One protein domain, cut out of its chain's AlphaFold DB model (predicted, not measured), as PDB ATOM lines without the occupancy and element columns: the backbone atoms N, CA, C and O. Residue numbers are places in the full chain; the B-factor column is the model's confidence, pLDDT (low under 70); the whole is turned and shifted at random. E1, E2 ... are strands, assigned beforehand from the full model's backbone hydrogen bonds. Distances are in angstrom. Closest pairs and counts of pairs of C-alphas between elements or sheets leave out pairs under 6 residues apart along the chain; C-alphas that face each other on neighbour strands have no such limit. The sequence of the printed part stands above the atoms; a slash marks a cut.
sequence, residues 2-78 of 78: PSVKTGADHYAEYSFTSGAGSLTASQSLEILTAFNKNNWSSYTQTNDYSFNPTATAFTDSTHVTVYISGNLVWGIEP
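AT A GLANCE: This is residues 2 to 78 of the 78 residues of the protein "CBM3 domain-containing protein" of Paenibacillus sp. BIHB4019 (UniProt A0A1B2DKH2). There is little regular structure here: a long winding stretch of loops, residues 2 to 65, leads to one small two-stranded hairpin, E1 and E2, close to the last residue. Two loops, residues 16 to 29 and 36 to 44, stick out from the body. The printed part has 77 residues, with no named helix and two named strands in the order E1, E2; they are antiparallel, and the class is all strand, with only 7 residues in named elements. The whole is loose, with a radius of gyration of the C-alphas of 14.6 A and spans of 39 by 27 by 26 A.

HOW THE PARTS SIT: E1, residues 66 to 68, and E2, residues 71 to 74, form a hairpin through a tight link of 2 residues. Their directions stand at 139 degrees. C-alphas 67 and 72 face each other at 4.5 A. N 68 and O 71, 2.9 A apart, are within hydrogen-bond range, as are N 66 and O 74, at 3.0 A.

IN THESE COORDINATES: C-alpha 2 is at (74.871, 55.471, 94.988). E1 begins at C-alpha 66, (85.195, 68.313, 97.476), and measures 7.0 A; E2 measures 9.3 A and ends at C-alpha 74, (89.623, 66.115, 98.426).

THE WHOLE: The two C-alphas farthest apart, those of Ala 25 and Asn 39, are separated by 41.9 A. The printed part has no cut, and no printed residue is under 70 in pLDDT.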
ATOM      1  N   PRO A   2      75.386  56.623  95.739       76.69
ATOM      2  CA  PRO A   2      74.871  55.471  94.988       76.69
ATOM      3  C   PRO A   2      74.260  54.371  95.878       76.69
ATOM      4  O   PRO A   2      73.471  53.564  95.394       76.69
ATOM      5  N   SER A   3      74.604  54.335  97.171       90.31
ATOM      6  CA  SER A   3      74.069  53.388  98.159       90.31
ATOM      7  C   SER A   3      74.256  53.919  99.580       90.31
ATOM      8  O   SER A   3      75.323  54.460  99.863       90.31
ATOM      9  N   VAL A   4      73.292  53.686 100.475       94.25
ATOM     10  CA  VAL A   4      73.408  54.003 101.912       94.25
ATOM     11  C   VAL A   4      74.586  53.260 102.550       94.25
ATOM     12  O   VAL A   4      74.811  52.080 102.265       94.25
ATOM     13  N   LYS A   5      75.311  53.942 103.439       95.38
ATOM     14  CA  LYS A   5      76.422  53.401 104.230       95.38
ATOM     15  C   LYS A   5      76.154  53.585 105.719       95.38
ATOM     16  O   LYS A   5      75.384  54.452 106.132       95.38
ATOM     17  N   THR A   6      76.811  52.781 106.549       93.44
ATOM     18  CA  THR A   6      76.756  52.959 108.004       93.44
ATOM     19  C   THR A   6      77.292  54.341 108.371       93.44
ATOM     20  O   THR A   6      78.447  54.646 108.096       93.44
ATOM     21  N   GLY A   7      76.446  55.163 108.990       95.38
ATOM     22  CA  GLY A   7      76.777  56.538 109.368       95.38
ATOM     23  C   GLY A   7      76.729  57.564 108.229       95.38
ATOM     24  O   GLY A   7      77.084  58.721 108.432       95.38
ATOM     25  N   ALA A   8      76.282  57.165 107.035       97.00
ATOM     26  CA  ALA A   8      76.052  58.066 105.912       97.00
ATOM     27  C   ALA A   8      74.894  57.539 105.052       97.00
ATOM     28  O   ALA A   8      75.086  56.782 104.099       97.00
ATOM     29  N   ASP A   9      73.671  57.926 105.410       96.62
ATOM     30  CA  ASP A   9      72.458  57.648 104.633       96.62
ATOM     31  C   ASP A   9      71.982  58.857 103.811       96.62
ATOM     32  O   ASP A   9      71.226  58.697 102.853       96.62
ATOM     33  N   HIS A  10      72.480  60.051 104.139       96.19
ATOM     34  CA  HIS A  10      72.241  61.311 103.444       96.19
ATOM     35  C   HIS A  10      73.529  62.135 103.381       96.19
ATOM     36  O   HIS A  10      74.491  61.892 104.105       96.19
ATOM     37  N   TYR A  11      73.526  63.139 102.509       96.88
ATOM     38  CA  TYR A  11      74.560  64.161 102.431       96.88
ATOM     39  C   TYR A  11      73.914  65.503 102.087       96.88
ATOM     40  O   TYR A  11      72.860  65.546 101.448       96.88
ATOM     41  N   ALA A  12      74.549  66.590 102.514       96.56
ATOM     42  CA  ALA A  12      74.231  67.932 102.050       96.56
ATOM     43  C   ALA A  12      75.230  68.311 100.951       96.56
ATOM     44  O   ALA A  12      76.440  68.260 101.169       96.56
ATOM     45  N   GLU A  13      74.725  68.672  99.774       96.81
ATOM     46  CA  GLU A  13      75.545  69.135  98.657       96.81
ATOM     47  C   GLU A  13      75.452  70.655  98.546       96.81
ATOM     48  O   GLU A  13      74.359  71.215  98.444       96.81
ATOM     49  N   TYR A  14      76.605  71.319  98.555       96.50
ATOM     50  CA  TYR A  14      76.708  72.758  98.354       96.50
ATOM     51  C   TYR A  14      77.407  73.020  97.026       96.50
ATOM     52  O   TYR A  14      78.551  72.618  96.821       96.50
ATOM     53  N   SER A  15      76.712  73.711  96.129       96.56
ATOM     54  CA  SER A  15      77.215  74.078  94.808       96.56
ATOM     55  C   SER A  15      77.214  75.590  94.631       96.56
ATOM     56  O   SER A  15      76.333  76.286  95.140       96.56
ATOM     57  N   PHE A  16      78.152  76.090  93.839       95.94
ATOM     58  CA  PHE A  16      78.240  77.504  93.506       95.94
ATOM     59  C   PHE A  16      77.507  77.809  92.204       95.94
ATOM     60  O   PHE A  16      77.582  77.051  91.238       95.94
ATOM     61  N   THR A  17      76.804  78.939  92.169       97.06
ATOM     62  CA  THR A  17      76.210  79.438  90.925       97.06
ATOM     63  C   THR A  17      77.301  79.964  89.995       97.06
ATOM     64  O   THR A  17      78.408  80.290  90.426       97.06
ATOM     65  N   SER A  18      76.976  80.142  88.715       94.50
ATOM     66  CA  SER A  18      77.888  80.778  87.755       94.50
ATOM     67  C   SER A  18      78.287  82.212  88.140       94.50
ATOM     68  O   SER A  18      79.307  82.706  87.668       94.50
ATOM     69  N   GLY A  19      77.509  82.879  89.003       97.00
ATOM     70  CA  GLY A  19      77.790  84.220  89.517       97.00
ATOM     71  C   GLY A  19      78.649  84.261  90.785       97.00
ATOM     72  O   GLY A  19      78.912  85.352  91.279       97.00
ATOM     73  N   ALA A  20      79.080  83.116  91.325       96.00
ATOM     74  CA  ALA A  20      79.871  83.060  92.560       96.00
ATOM     75  C   ALA A  20      81.314  83.581  92.402       96.00
ATOM     76  O   ALA A  20      81.993  83.824  93.398       96.00
ATOM     77  N   GLY A  21      81.777  83.775  91.164       95.44
ATOM     78  CA  GLY A  21      83.135  84.219  90.859       95.44
ATOM     79  C   GLY A  21      84.150  83.074  90.846       95.44
ATOM     80  O   GLY A  21      83.793  81.910  90.661       95.44
ATOM     81  N   SER A  22      85.425  83.425  91.018       95.31
ATOM     82  CA  SER A  22      86.556  82.492  90.955       95.31
ATOM     83  C   SER A  22      87.506  82.725  92.123       95.31
ATOM     84  O   SER A  22      87.761  83.872  92.488       95.31
ATOM     85  N   LEU A  23      88.084  81.647  92.654       95.50
ATOM     86  CA  LEU A  23      89.212  81.719  93.583       95.50
ATOM     87  C   LEU A  23      90.519  81.674  92.793       95.50
ATOM     88  O   LEU A  23      90.746  80.751  92.008       95.50
ATOM     89  N   THR A  24      91.385  82.666  92.991       96.62
ATOM     90  CA  THR A  24      92.747  82.616  92.450       96.62
ATOM     91  C   THR A  24      93.639  81.735  93.324       96.62
ATOM     92  O   THR A  24      93.287  81.385  94.450       96.62
ATOM     93  N   ALA A  25      94.835  81.400  92.834       96.31
ATOM     94  CA  ALA A  25      95.822  80.684  93.638       96.31
ATOM     95  C   ALA A  25      96.046  81.386  94.992       96.31
ATOM     96  O   ALA A  25      96.098  82.615  95.059       96.31
ATOM     97  N   SER A  26      96.147  80.587  96.056       95.75
ATOM     98  CA  SER A  26      96.314  81.033  97.448       95.75
ATOM     99  C   SER A  26      95.154  81.839  98.049       95.75
ATOM    100  O   SER A  26      95.274  82.280  99.190       95.75
ATOM    101  N   GLN A  27      94.031  82.013  97.344       97.31
ATOM    102  CA  GLN A  27      92.807  82.523  97.957       97.31
ATOM    103  C   GLN A  27      92.021  81.404  98.636       97.31
ATOM    104  O   GLN A  27      92.038  80.251  98.204       97.31
ATOM    105  N   SER A  28      91.293  81.775  99.682       95.19
ATOM    106  CA  SER A  28      90.350  80.916 100.384       95.19
ATOM    107  C   SER A  28      88.969  81.563 100.433       95.19
ATOM    108  O   SER A  28      88.815  82.777 100.288       95.19
ATOM    109  N   LEU A  29      87.963  80.721 100.635       94.31
ATOM    110  CA  LEU A  29      86.585  81.096 100.912       94.31
ATOM    111  C   LEU A  29      86.146  80.344 102.166       94.31
ATOM    112  O   LEU A  29      86.458  79.165 102.320       94.31
ATOM    113  N   GLU A  30      85.378  81.012 103.015       96.12
ATOM    114  CA  GLU A  30      84.646  80.381 104.106       96.12
ATOM    115  C   GLU A  30      83.181  80.167 103.706       96.12
ATOM    116  O   GLU A  30      82.527  81.069 103.181       96.12
ATOM    117  N   ILE A  31      82.665  78.964 103.970       95.19
ATOM    118  CA  ILE A  31      81.262  78.604 103.760       95.19
ATOM    119  C   ILE A  31      80.664  78.256 105.124       95.19
ATOM    120  O   ILE A  31      80.848  77.146 105.622       95.19
ATOM    121  N   LEU A  32      79.936  79.199 105.724       95.75
ATOM    122  CA  LEU A  32      79.200  78.968 106.965       95.75
ATOM    123  C   LEU A  32      77.740  78.647 106.642       95.75
ATOM    124  O   LEU A  32      77.009  79.488 106.119       95.75
ATOM    125  N   THR A  33      77.313  77.423 106.941       95.38
ATOM    126  CA  THR A  33      75.955  76.943 106.652       95.38
ATOM    127  C   THR A  33      75.370  76.200 107.844       95.38
ATOM    128  O   THR A  33      76.085  75.738 108.731       95.38
ATOM    129  N   ALA A  34      74.045  76.100 107.860       96.06
ATOM    130  CA  ALA A  34      73.292  75.263 108.779       96.06
ATOM    131  C   ALA A  34      72.041  74.750 108.061       96.06
ATOM    132  O   ALA A  34      71.508  75.417 107.171       96.06
ATOM    133  N   PHE A  35      71.557  73.579 108.462       95.94
ATOM    134  CA  PHE A  35      70.298  73.020 107.985       95.94
ATOM    135  C   PHE A  35      69.539  72.375 109.145       95.94
ATOM    136  O   PHE A  35      70.125  71.951 110.141       95.94
ATOM    137  N   ASN A  36      68.217  72.304 109.017       97.81
ATOM    138  CA  ASN A  36      67.339  71.678 109.995       97.81
ATOM    139  C   ASN A  36      66.228  70.885 109.299       97.81
ATOM    140  O   ASN A  36      65.860  71.165 108.159       97.81
ATOM    141  N   LYS A  37      65.640  69.923 110.015       97.69
ATOM    142  CA  LYS A  37      64.386  69.286 109.589       97.69
ATOM    143  C   LYS A  37      63.274  70.333 109.597       97.69
ATOM    144  O   LYS A  37      63.232  71.163 110.504       97.69
ATOM    145  N   ASN A  38      62.315  70.243 108.673       98.25
ATOM    146  CA  ASN A  38      61.172  71.170 108.596       98.25
ATOM    147  C   ASN A  38      60.396  71.304 109.919       98.25
ATOM    148  O   ASN A  38      59.843  72.356 110.219       98.25
ATOM    149  N   ASN A  39      60.361  70.232 110.713       98.00
ATOM    150  CA  ASN A  39      59.689  70.187 112.009       98.00
ATOM    151  C   ASN A  39      60.597  70.540 113.203       98.00
ATOM    152  O   ASN A  39      60.180  70.344 114.339       98.00
ATOM    153  N   TRP A  40      61.834  70.985 112.959       97.25
ATOM    154  CA  TRP A  40      62.832  71.332 113.980       97.25
ATOM    155  C   TRP A  40      63.168  70.218 114.983       97.25
ATOM    156  O   TRP A  40      63.741  70.483 116.038       97.25
ATOM    157  N   SER A  41      62.846  68.959 114.670       98.25
ATOM    158  CA  SER A  41      63.266  67.838 115.510       98.25
ATOM    159  C   SER A  41      64.786  67.653 115.469       98.25
ATOM    160  O   SER A  41      65.434  67.908 114.451       98.25
ATOM    161  N   SER A  42      65.355  67.194 116.585       97.81
ATOM    162  CA  SER A  42      66.801  67.052 116.745       97.81
ATOM    163  C   SER A  42      67.416  66.017 115.793       97.81
ATOM    164  O   SER A  42      66.764  65.062 115.348       97.81
ATOM    165  N   TYR A  43      68.706  66.199 115.513       97.56
ATOM    166  CA  TYR A  43      69.583  65.186 114.928       97.56
ATOM    167  C   TYR A  43      70.429  64.528 116.020       97.56
ATOM    168  O   TYR A  43      70.741  65.153 117.036       97.56
ATOM    169  N   THR A  44      70.837  63.286 115.780       97.44
ATOM    170  CA  THR A  44      71.966  62.673 116.479       97.44
ATOM    171  C   THR A  44      73.176  62.856 115.576       97.44
ATOM    172  O   THR A  44      73.193  62.293 114.498       97.44
ATOM    173  N   GLN A  45      74.153  63.668 115.986       97.31
ATOM    174  CA  GLN A  45      75.327  63.953 115.144       97.31
ATOM    175  C   GLN A  45      76.450  62.923 115.316       97.31
ATOM    176  O   GLN A  45      77.315  62.768 114.464       97.31
ATOM    177  N   THR A  46      76.456  62.189 116.430       97.31
ATOM    178  CA  THR A  46      77.532  61.242 116.768       97.31
ATOM    179  C   THR A  46      77.604  60.030 115.839       97.31
ATOM    180  O   THR A  46      78.563  59.270 115.924       97.31
ATOM    181  N   ASN A  47      76.596  59.818 114.993       96.75
ATOM    182  CA  ASN A  47      76.575  58.782 113.963       96.75
ATOM    183  C   ASN A  47      76.683  59.353 112.542       96.75
ATOM    184  O   ASN A  47      76.458  58.598 111.603       96.75
ATOM    185  N   ASP A  48      77.025  60.633 112.380       98.12
ATOM    186  CA  ASP A  48      77.204  61.254 111.069       98.12
ATOM    187  C   ASP A  48      78.678  61.168 110.648       98.12
ATOM    188  O   ASP A  48      79.569  61.632 111.360       98.12
ATOM    189  N   TYR A  49      78.947  60.599 109.471       98.19
ATOM    190  CA  TYR A  49      80.299  60.361 108.947       98.19
ATOM    191  C   TYR A  49      81.188  61.616 108.951       98.19
ATOM    192  O   TYR A  49      82.365  61.559 109.314       98.19
ATOM    193  N   SER A  50      80.609  62.760 108.579       97.62
ATOM    194  CA  SER A  50      81.310  64.040 108.454       97.62
ATOM    195  C   SER A  50      81.362  64.860 109.751       97.62
ATOM    196  O   SER A  50      81.949  65.943 109.752       97.62
ATOM    197  N   PHE A  51      80.758  64.395 110.851       98.00
ATOM    198  CA  PHE A  51      80.740  65.139 112.111       98.00
ATOM    199  C   PHE A  51      82.072  65.017 112.862       98.00
ATOM    200  O   PHE A  51      82.571  63.921 113.112       98.00
ATOM    201  N   ASN A  52      82.631  66.158 113.272       97.50
ATOM    202  CA  ASN A  52      83.827  66.227 114.106       97.50
ATOM    203  C   ASN A  52      83.505  66.946 115.433       97.50
ATOM    204  O   ASN A  52      83.441  68.176 115.449       97.50
ATOM    205  N   PRO A  53      83.326  66.219 116.552       96.94
ATOM    206  CA  PRO A  53      82.945  66.819 117.832       96.94
ATOM    207  C   PRO A  53      84.072  67.586 118.535       96.94
ATOM    208  O   PRO A  53      83.802  68.264 119.525       96.94
ATOM    209  N   THR A  54      85.328  67.451 118.095       97.00
ATOM    210  CA  THR A  54      86.491  68.035 118.787       97.00
ATOM    211  C   THR A  54      87.062  69.266 118.087       97.00
ATOM    212  O   THR A  54      87.867  69.980 118.687       97.00
ATOM    213  N   ALA A  55      86.651  69.545 116.848       97.19
ATOM    214  CA  ALA A  55      87.082  70.730 116.115       97.19
ATOM    215  C   ALA A  55      86.519  72.017 116.746       97.19
ATOM    216  O   ALA A  55      85.310  72.221 116.813       97.19
ATOM    217  N   THR A  56      87.411  72.912 117.171       96.75
ATOM    218  CA  THR A  56      87.085  74.259 117.686       96.75
ATOM    219  C   THR A  56      87.610  75.386 116.785       96.75
ATOM    220  O   THR A  56      87.393  76.561 117.069       96.75
ATOM    221  N   ALA A  57      88.293  75.024 115.697       97.12
ATOM    222  CA  ALA A  57      88.825  75.897 114.656       97.12
ATOM    223  C   ALA A  57      88.879  75.127 113.322       97.12
ATOM    224  O   ALA A  57      88.709  73.902 113.309       97.12
ATOM    225  N   PHE A  58      89.151  75.825 112.210       96.38
ATOM    226  CA  PHE A  58      89.377  75.174 110.916       96.38
ATOM    227  C   PHE A  58      90.434  74.079 111.043       96.38
ATOM    228  O   PHE A  58      91.538  74.310 111.529       96.38
ATOM    229  N   THR A  59      90.053  72.879 110.625       96.81
ATOM    230  CA  THR A  59      90.869  71.673 110.699       96.81
ATOM    231  C   THR A  59      90.600  70.869 109.439       96.81
ATOM    232  O   THR A  59      89.444  70.744 109.028       96.81
ATOM    233  N   ASP A  60      91.650  70.315 108.846       96.88
ATOM    234  CA  ASP A  60      91.516  69.422 107.702       96.88
ATOM    235  C   ASP A  60      90.629  68.222 108.066       96.88
ATOM    236  O   ASP A  60      90.857  67.534 109.062       96.88
ATOM    237  N   SER A  61      89.609  67.964 107.247       97.12
ATOM    238  CA  SER A  61      88.727  66.807 107.393       97.12
ATOM    239  C   SER A  61      88.715  66.017 106.099       97.12
ATOM    240  O   SER A  61      88.307  66.525 105.056       97.12
ATOM    241  N   THR A  62      89.140  64.757 106.160       97.94
ATOM    242  CA  THR A  62      89.021  63.827 105.032       97.94
ATOM    243  C   THR A  62      87.617  63.232 104.916       97.94
ATOM    244  O   THR A  62      87.332  62.579 103.923       97.94
ATOM    245  N   HIS A  63      86.727  63.470 105.884       97.25
ATOM    246  CA  HIS A  63      85.337  62.994 105.856       97.25
ATOM    247  C   HIS A  63      84.358  64.005 105.232       97.25
ATOM    248  O   HIS A  63      83.144  63.806 105.264       97.25
ATOM    249  N   VAL A  64      84.873  65.107 104.683       97.62
ATOM    250  CA  VAL A  64      84.127  66.059 103.854       97.62
ATOM    251  C   VAL A  64      84.757  66.045 102.468       97.62
ATOM    252  O   VAL A  64      85.955  66.277 102.323       97.62
ATOM    253  N   THR A  65      83.957  65.744 101.451       97.94
ATOM    254  CA  THR A  65      84.425  65.582 100.070       97.94
ATOM    255  C   THR A  65      84.271  66.865  99.263       97.94
ATOM    256  O   THR A  65      83.251  67.546  99.373       97.94
ATOM    257  N   VAL A  66      85.247  67.168  98.403       97.75
ATOM    258  CA  VAL A  66      85.195  68.313  97.476       97.75
ATOM    259  C   VAL A  66      85.342  67.823  96.045       97.75
ATOM    260  O   VAL A  66      86.219  67.008  95.754       97.75
ATOM    261  N   TYR A  67      84.525  68.370  95.146       98.00
ATOM    262  CA  TYR A  67      84.548  68.036  93.725       98.00
ATOM    263  C   TYR A  67      84.786  69.281  92.875       98.00
ATOM    264  O   TYR A  67      84.183  70.328  93.106       98.00
ATOM    265  N   ILE A  68      85.625  69.148  91.845       97.00
ATOM    266  CA  ILE A  68      85.817  70.163  90.803       97.00
ATOM    267  C   ILE A  68      85.447  69.532  89.465       97.00
ATOM    268  O   ILE A  68      86.016  68.518  89.056       97.00
ATOM    269  N   SER A  69      84.462  70.123  88.785       95.62
ATOM    270  CA  SER A  69      83.932  69.611  87.512       95.62
ATOM    271  C   SER A  69      83.525  68.129  87.583       95.62
ATOM    272  O   SER A  69      83.784  67.365  86.657       95.62
ATOM    273  N   GLY A  70      82.937  67.713  88.710       95.69
ATOM    274  CA  GLY A  70      82.494  66.335  88.961       95.69
ATOM    275  C   GLY A  70      83.586  65.357  89.410       95.69
ATOM    276  O   GLY A  70      83.266  64.219  89.734       95.69
ATOM    277  N   ASN A  71      84.854  65.773  89.470       97.81
ATOM    278  CA  ASN A  71      85.955  64.921  89.925       97.81
ATOM    279  C   ASN A  71      86.251  65.171  91.403       97.81
ATOM    280  O   ASN A  71      86.397  66.327  91.796       97.81
ATOM    281  N   LEU A  72      86.380  64.105  92.198       97.88
ATOM    282  CA  LEU A  72      86.789  64.184  93.601       97.88
ATOM    283  C   LEU A  72      88.231  64.706  93.691       97.88
ATOM    284  O   LEU A  72      89.144  64.103  93.129       97.88
ATOM    285  N   VAL A  73      88.433  65.819  94.396       98.19
ATOM    286  CA  VAL A  73      89.755  66.447  94.590       98.19
ATOM    287  C   VAL A  73      90.216  66.458  96.048       98.19
ATOM    288  O   VAL A  73      91.390  66.707  96.310       98.19
ATOM    289  N   TRP A  74      89.316  66.188  96.997       98.38
ATOM    290  CA  TRP A  74      89.623  66.115  98.426       98.38
ATOM    291  C   TRP A  74      88.636  65.206  99.158       98.38
ATOM    292  O   TRP A  74      87.455  65.185  98.816       98.38
ATOM    293  N   GLY A  75      89.110  64.538 100.210       98.19
ATOM    294  CA  GLY A  75      88.296  63.706 101.093       98.19
ATOM    295  C   GLY A  75      88.107  62.269 100.608       98.19
ATOM    296  O   GLY A  75      88.683  61.844  99.607       98.19
ATOM    297  N   ILE A  76      87.324  61.512 101.370       97.44
ATOM    298  CA  ILE A  76      87.022  60.096 101.173       97.44
ATOM    299  C   ILE A  76      85.499  59.950 101.229       97.44
ATOM    300  O   ILE A  76      84.865  60.400 102.184       97.44
ATOM    301  N   GLU A  77      84.910  59.357 100.191       96.38
ATOM    302  CA  GLU A  77      83.488  59.010 100.198       96.38
ATOM    303  C   GLU A  77      83.216  57.857 101.195       96.38
ATOM    304  O   GLU A  77      84.060  56.962 101.319       96.38
ATOM    305  N   PRO A  78      82.057  57.847 101.882       93.94
ATOM    306  CA  PRO A  78      81.628  56.734 102.735       93.94
ATOM    307  C   PRO A  78      81.429  55.387 102.009       93.94
ATOM    308  O   PRO A  78      81.003  55.367 100.828       93.94
TER     309      PRO A  78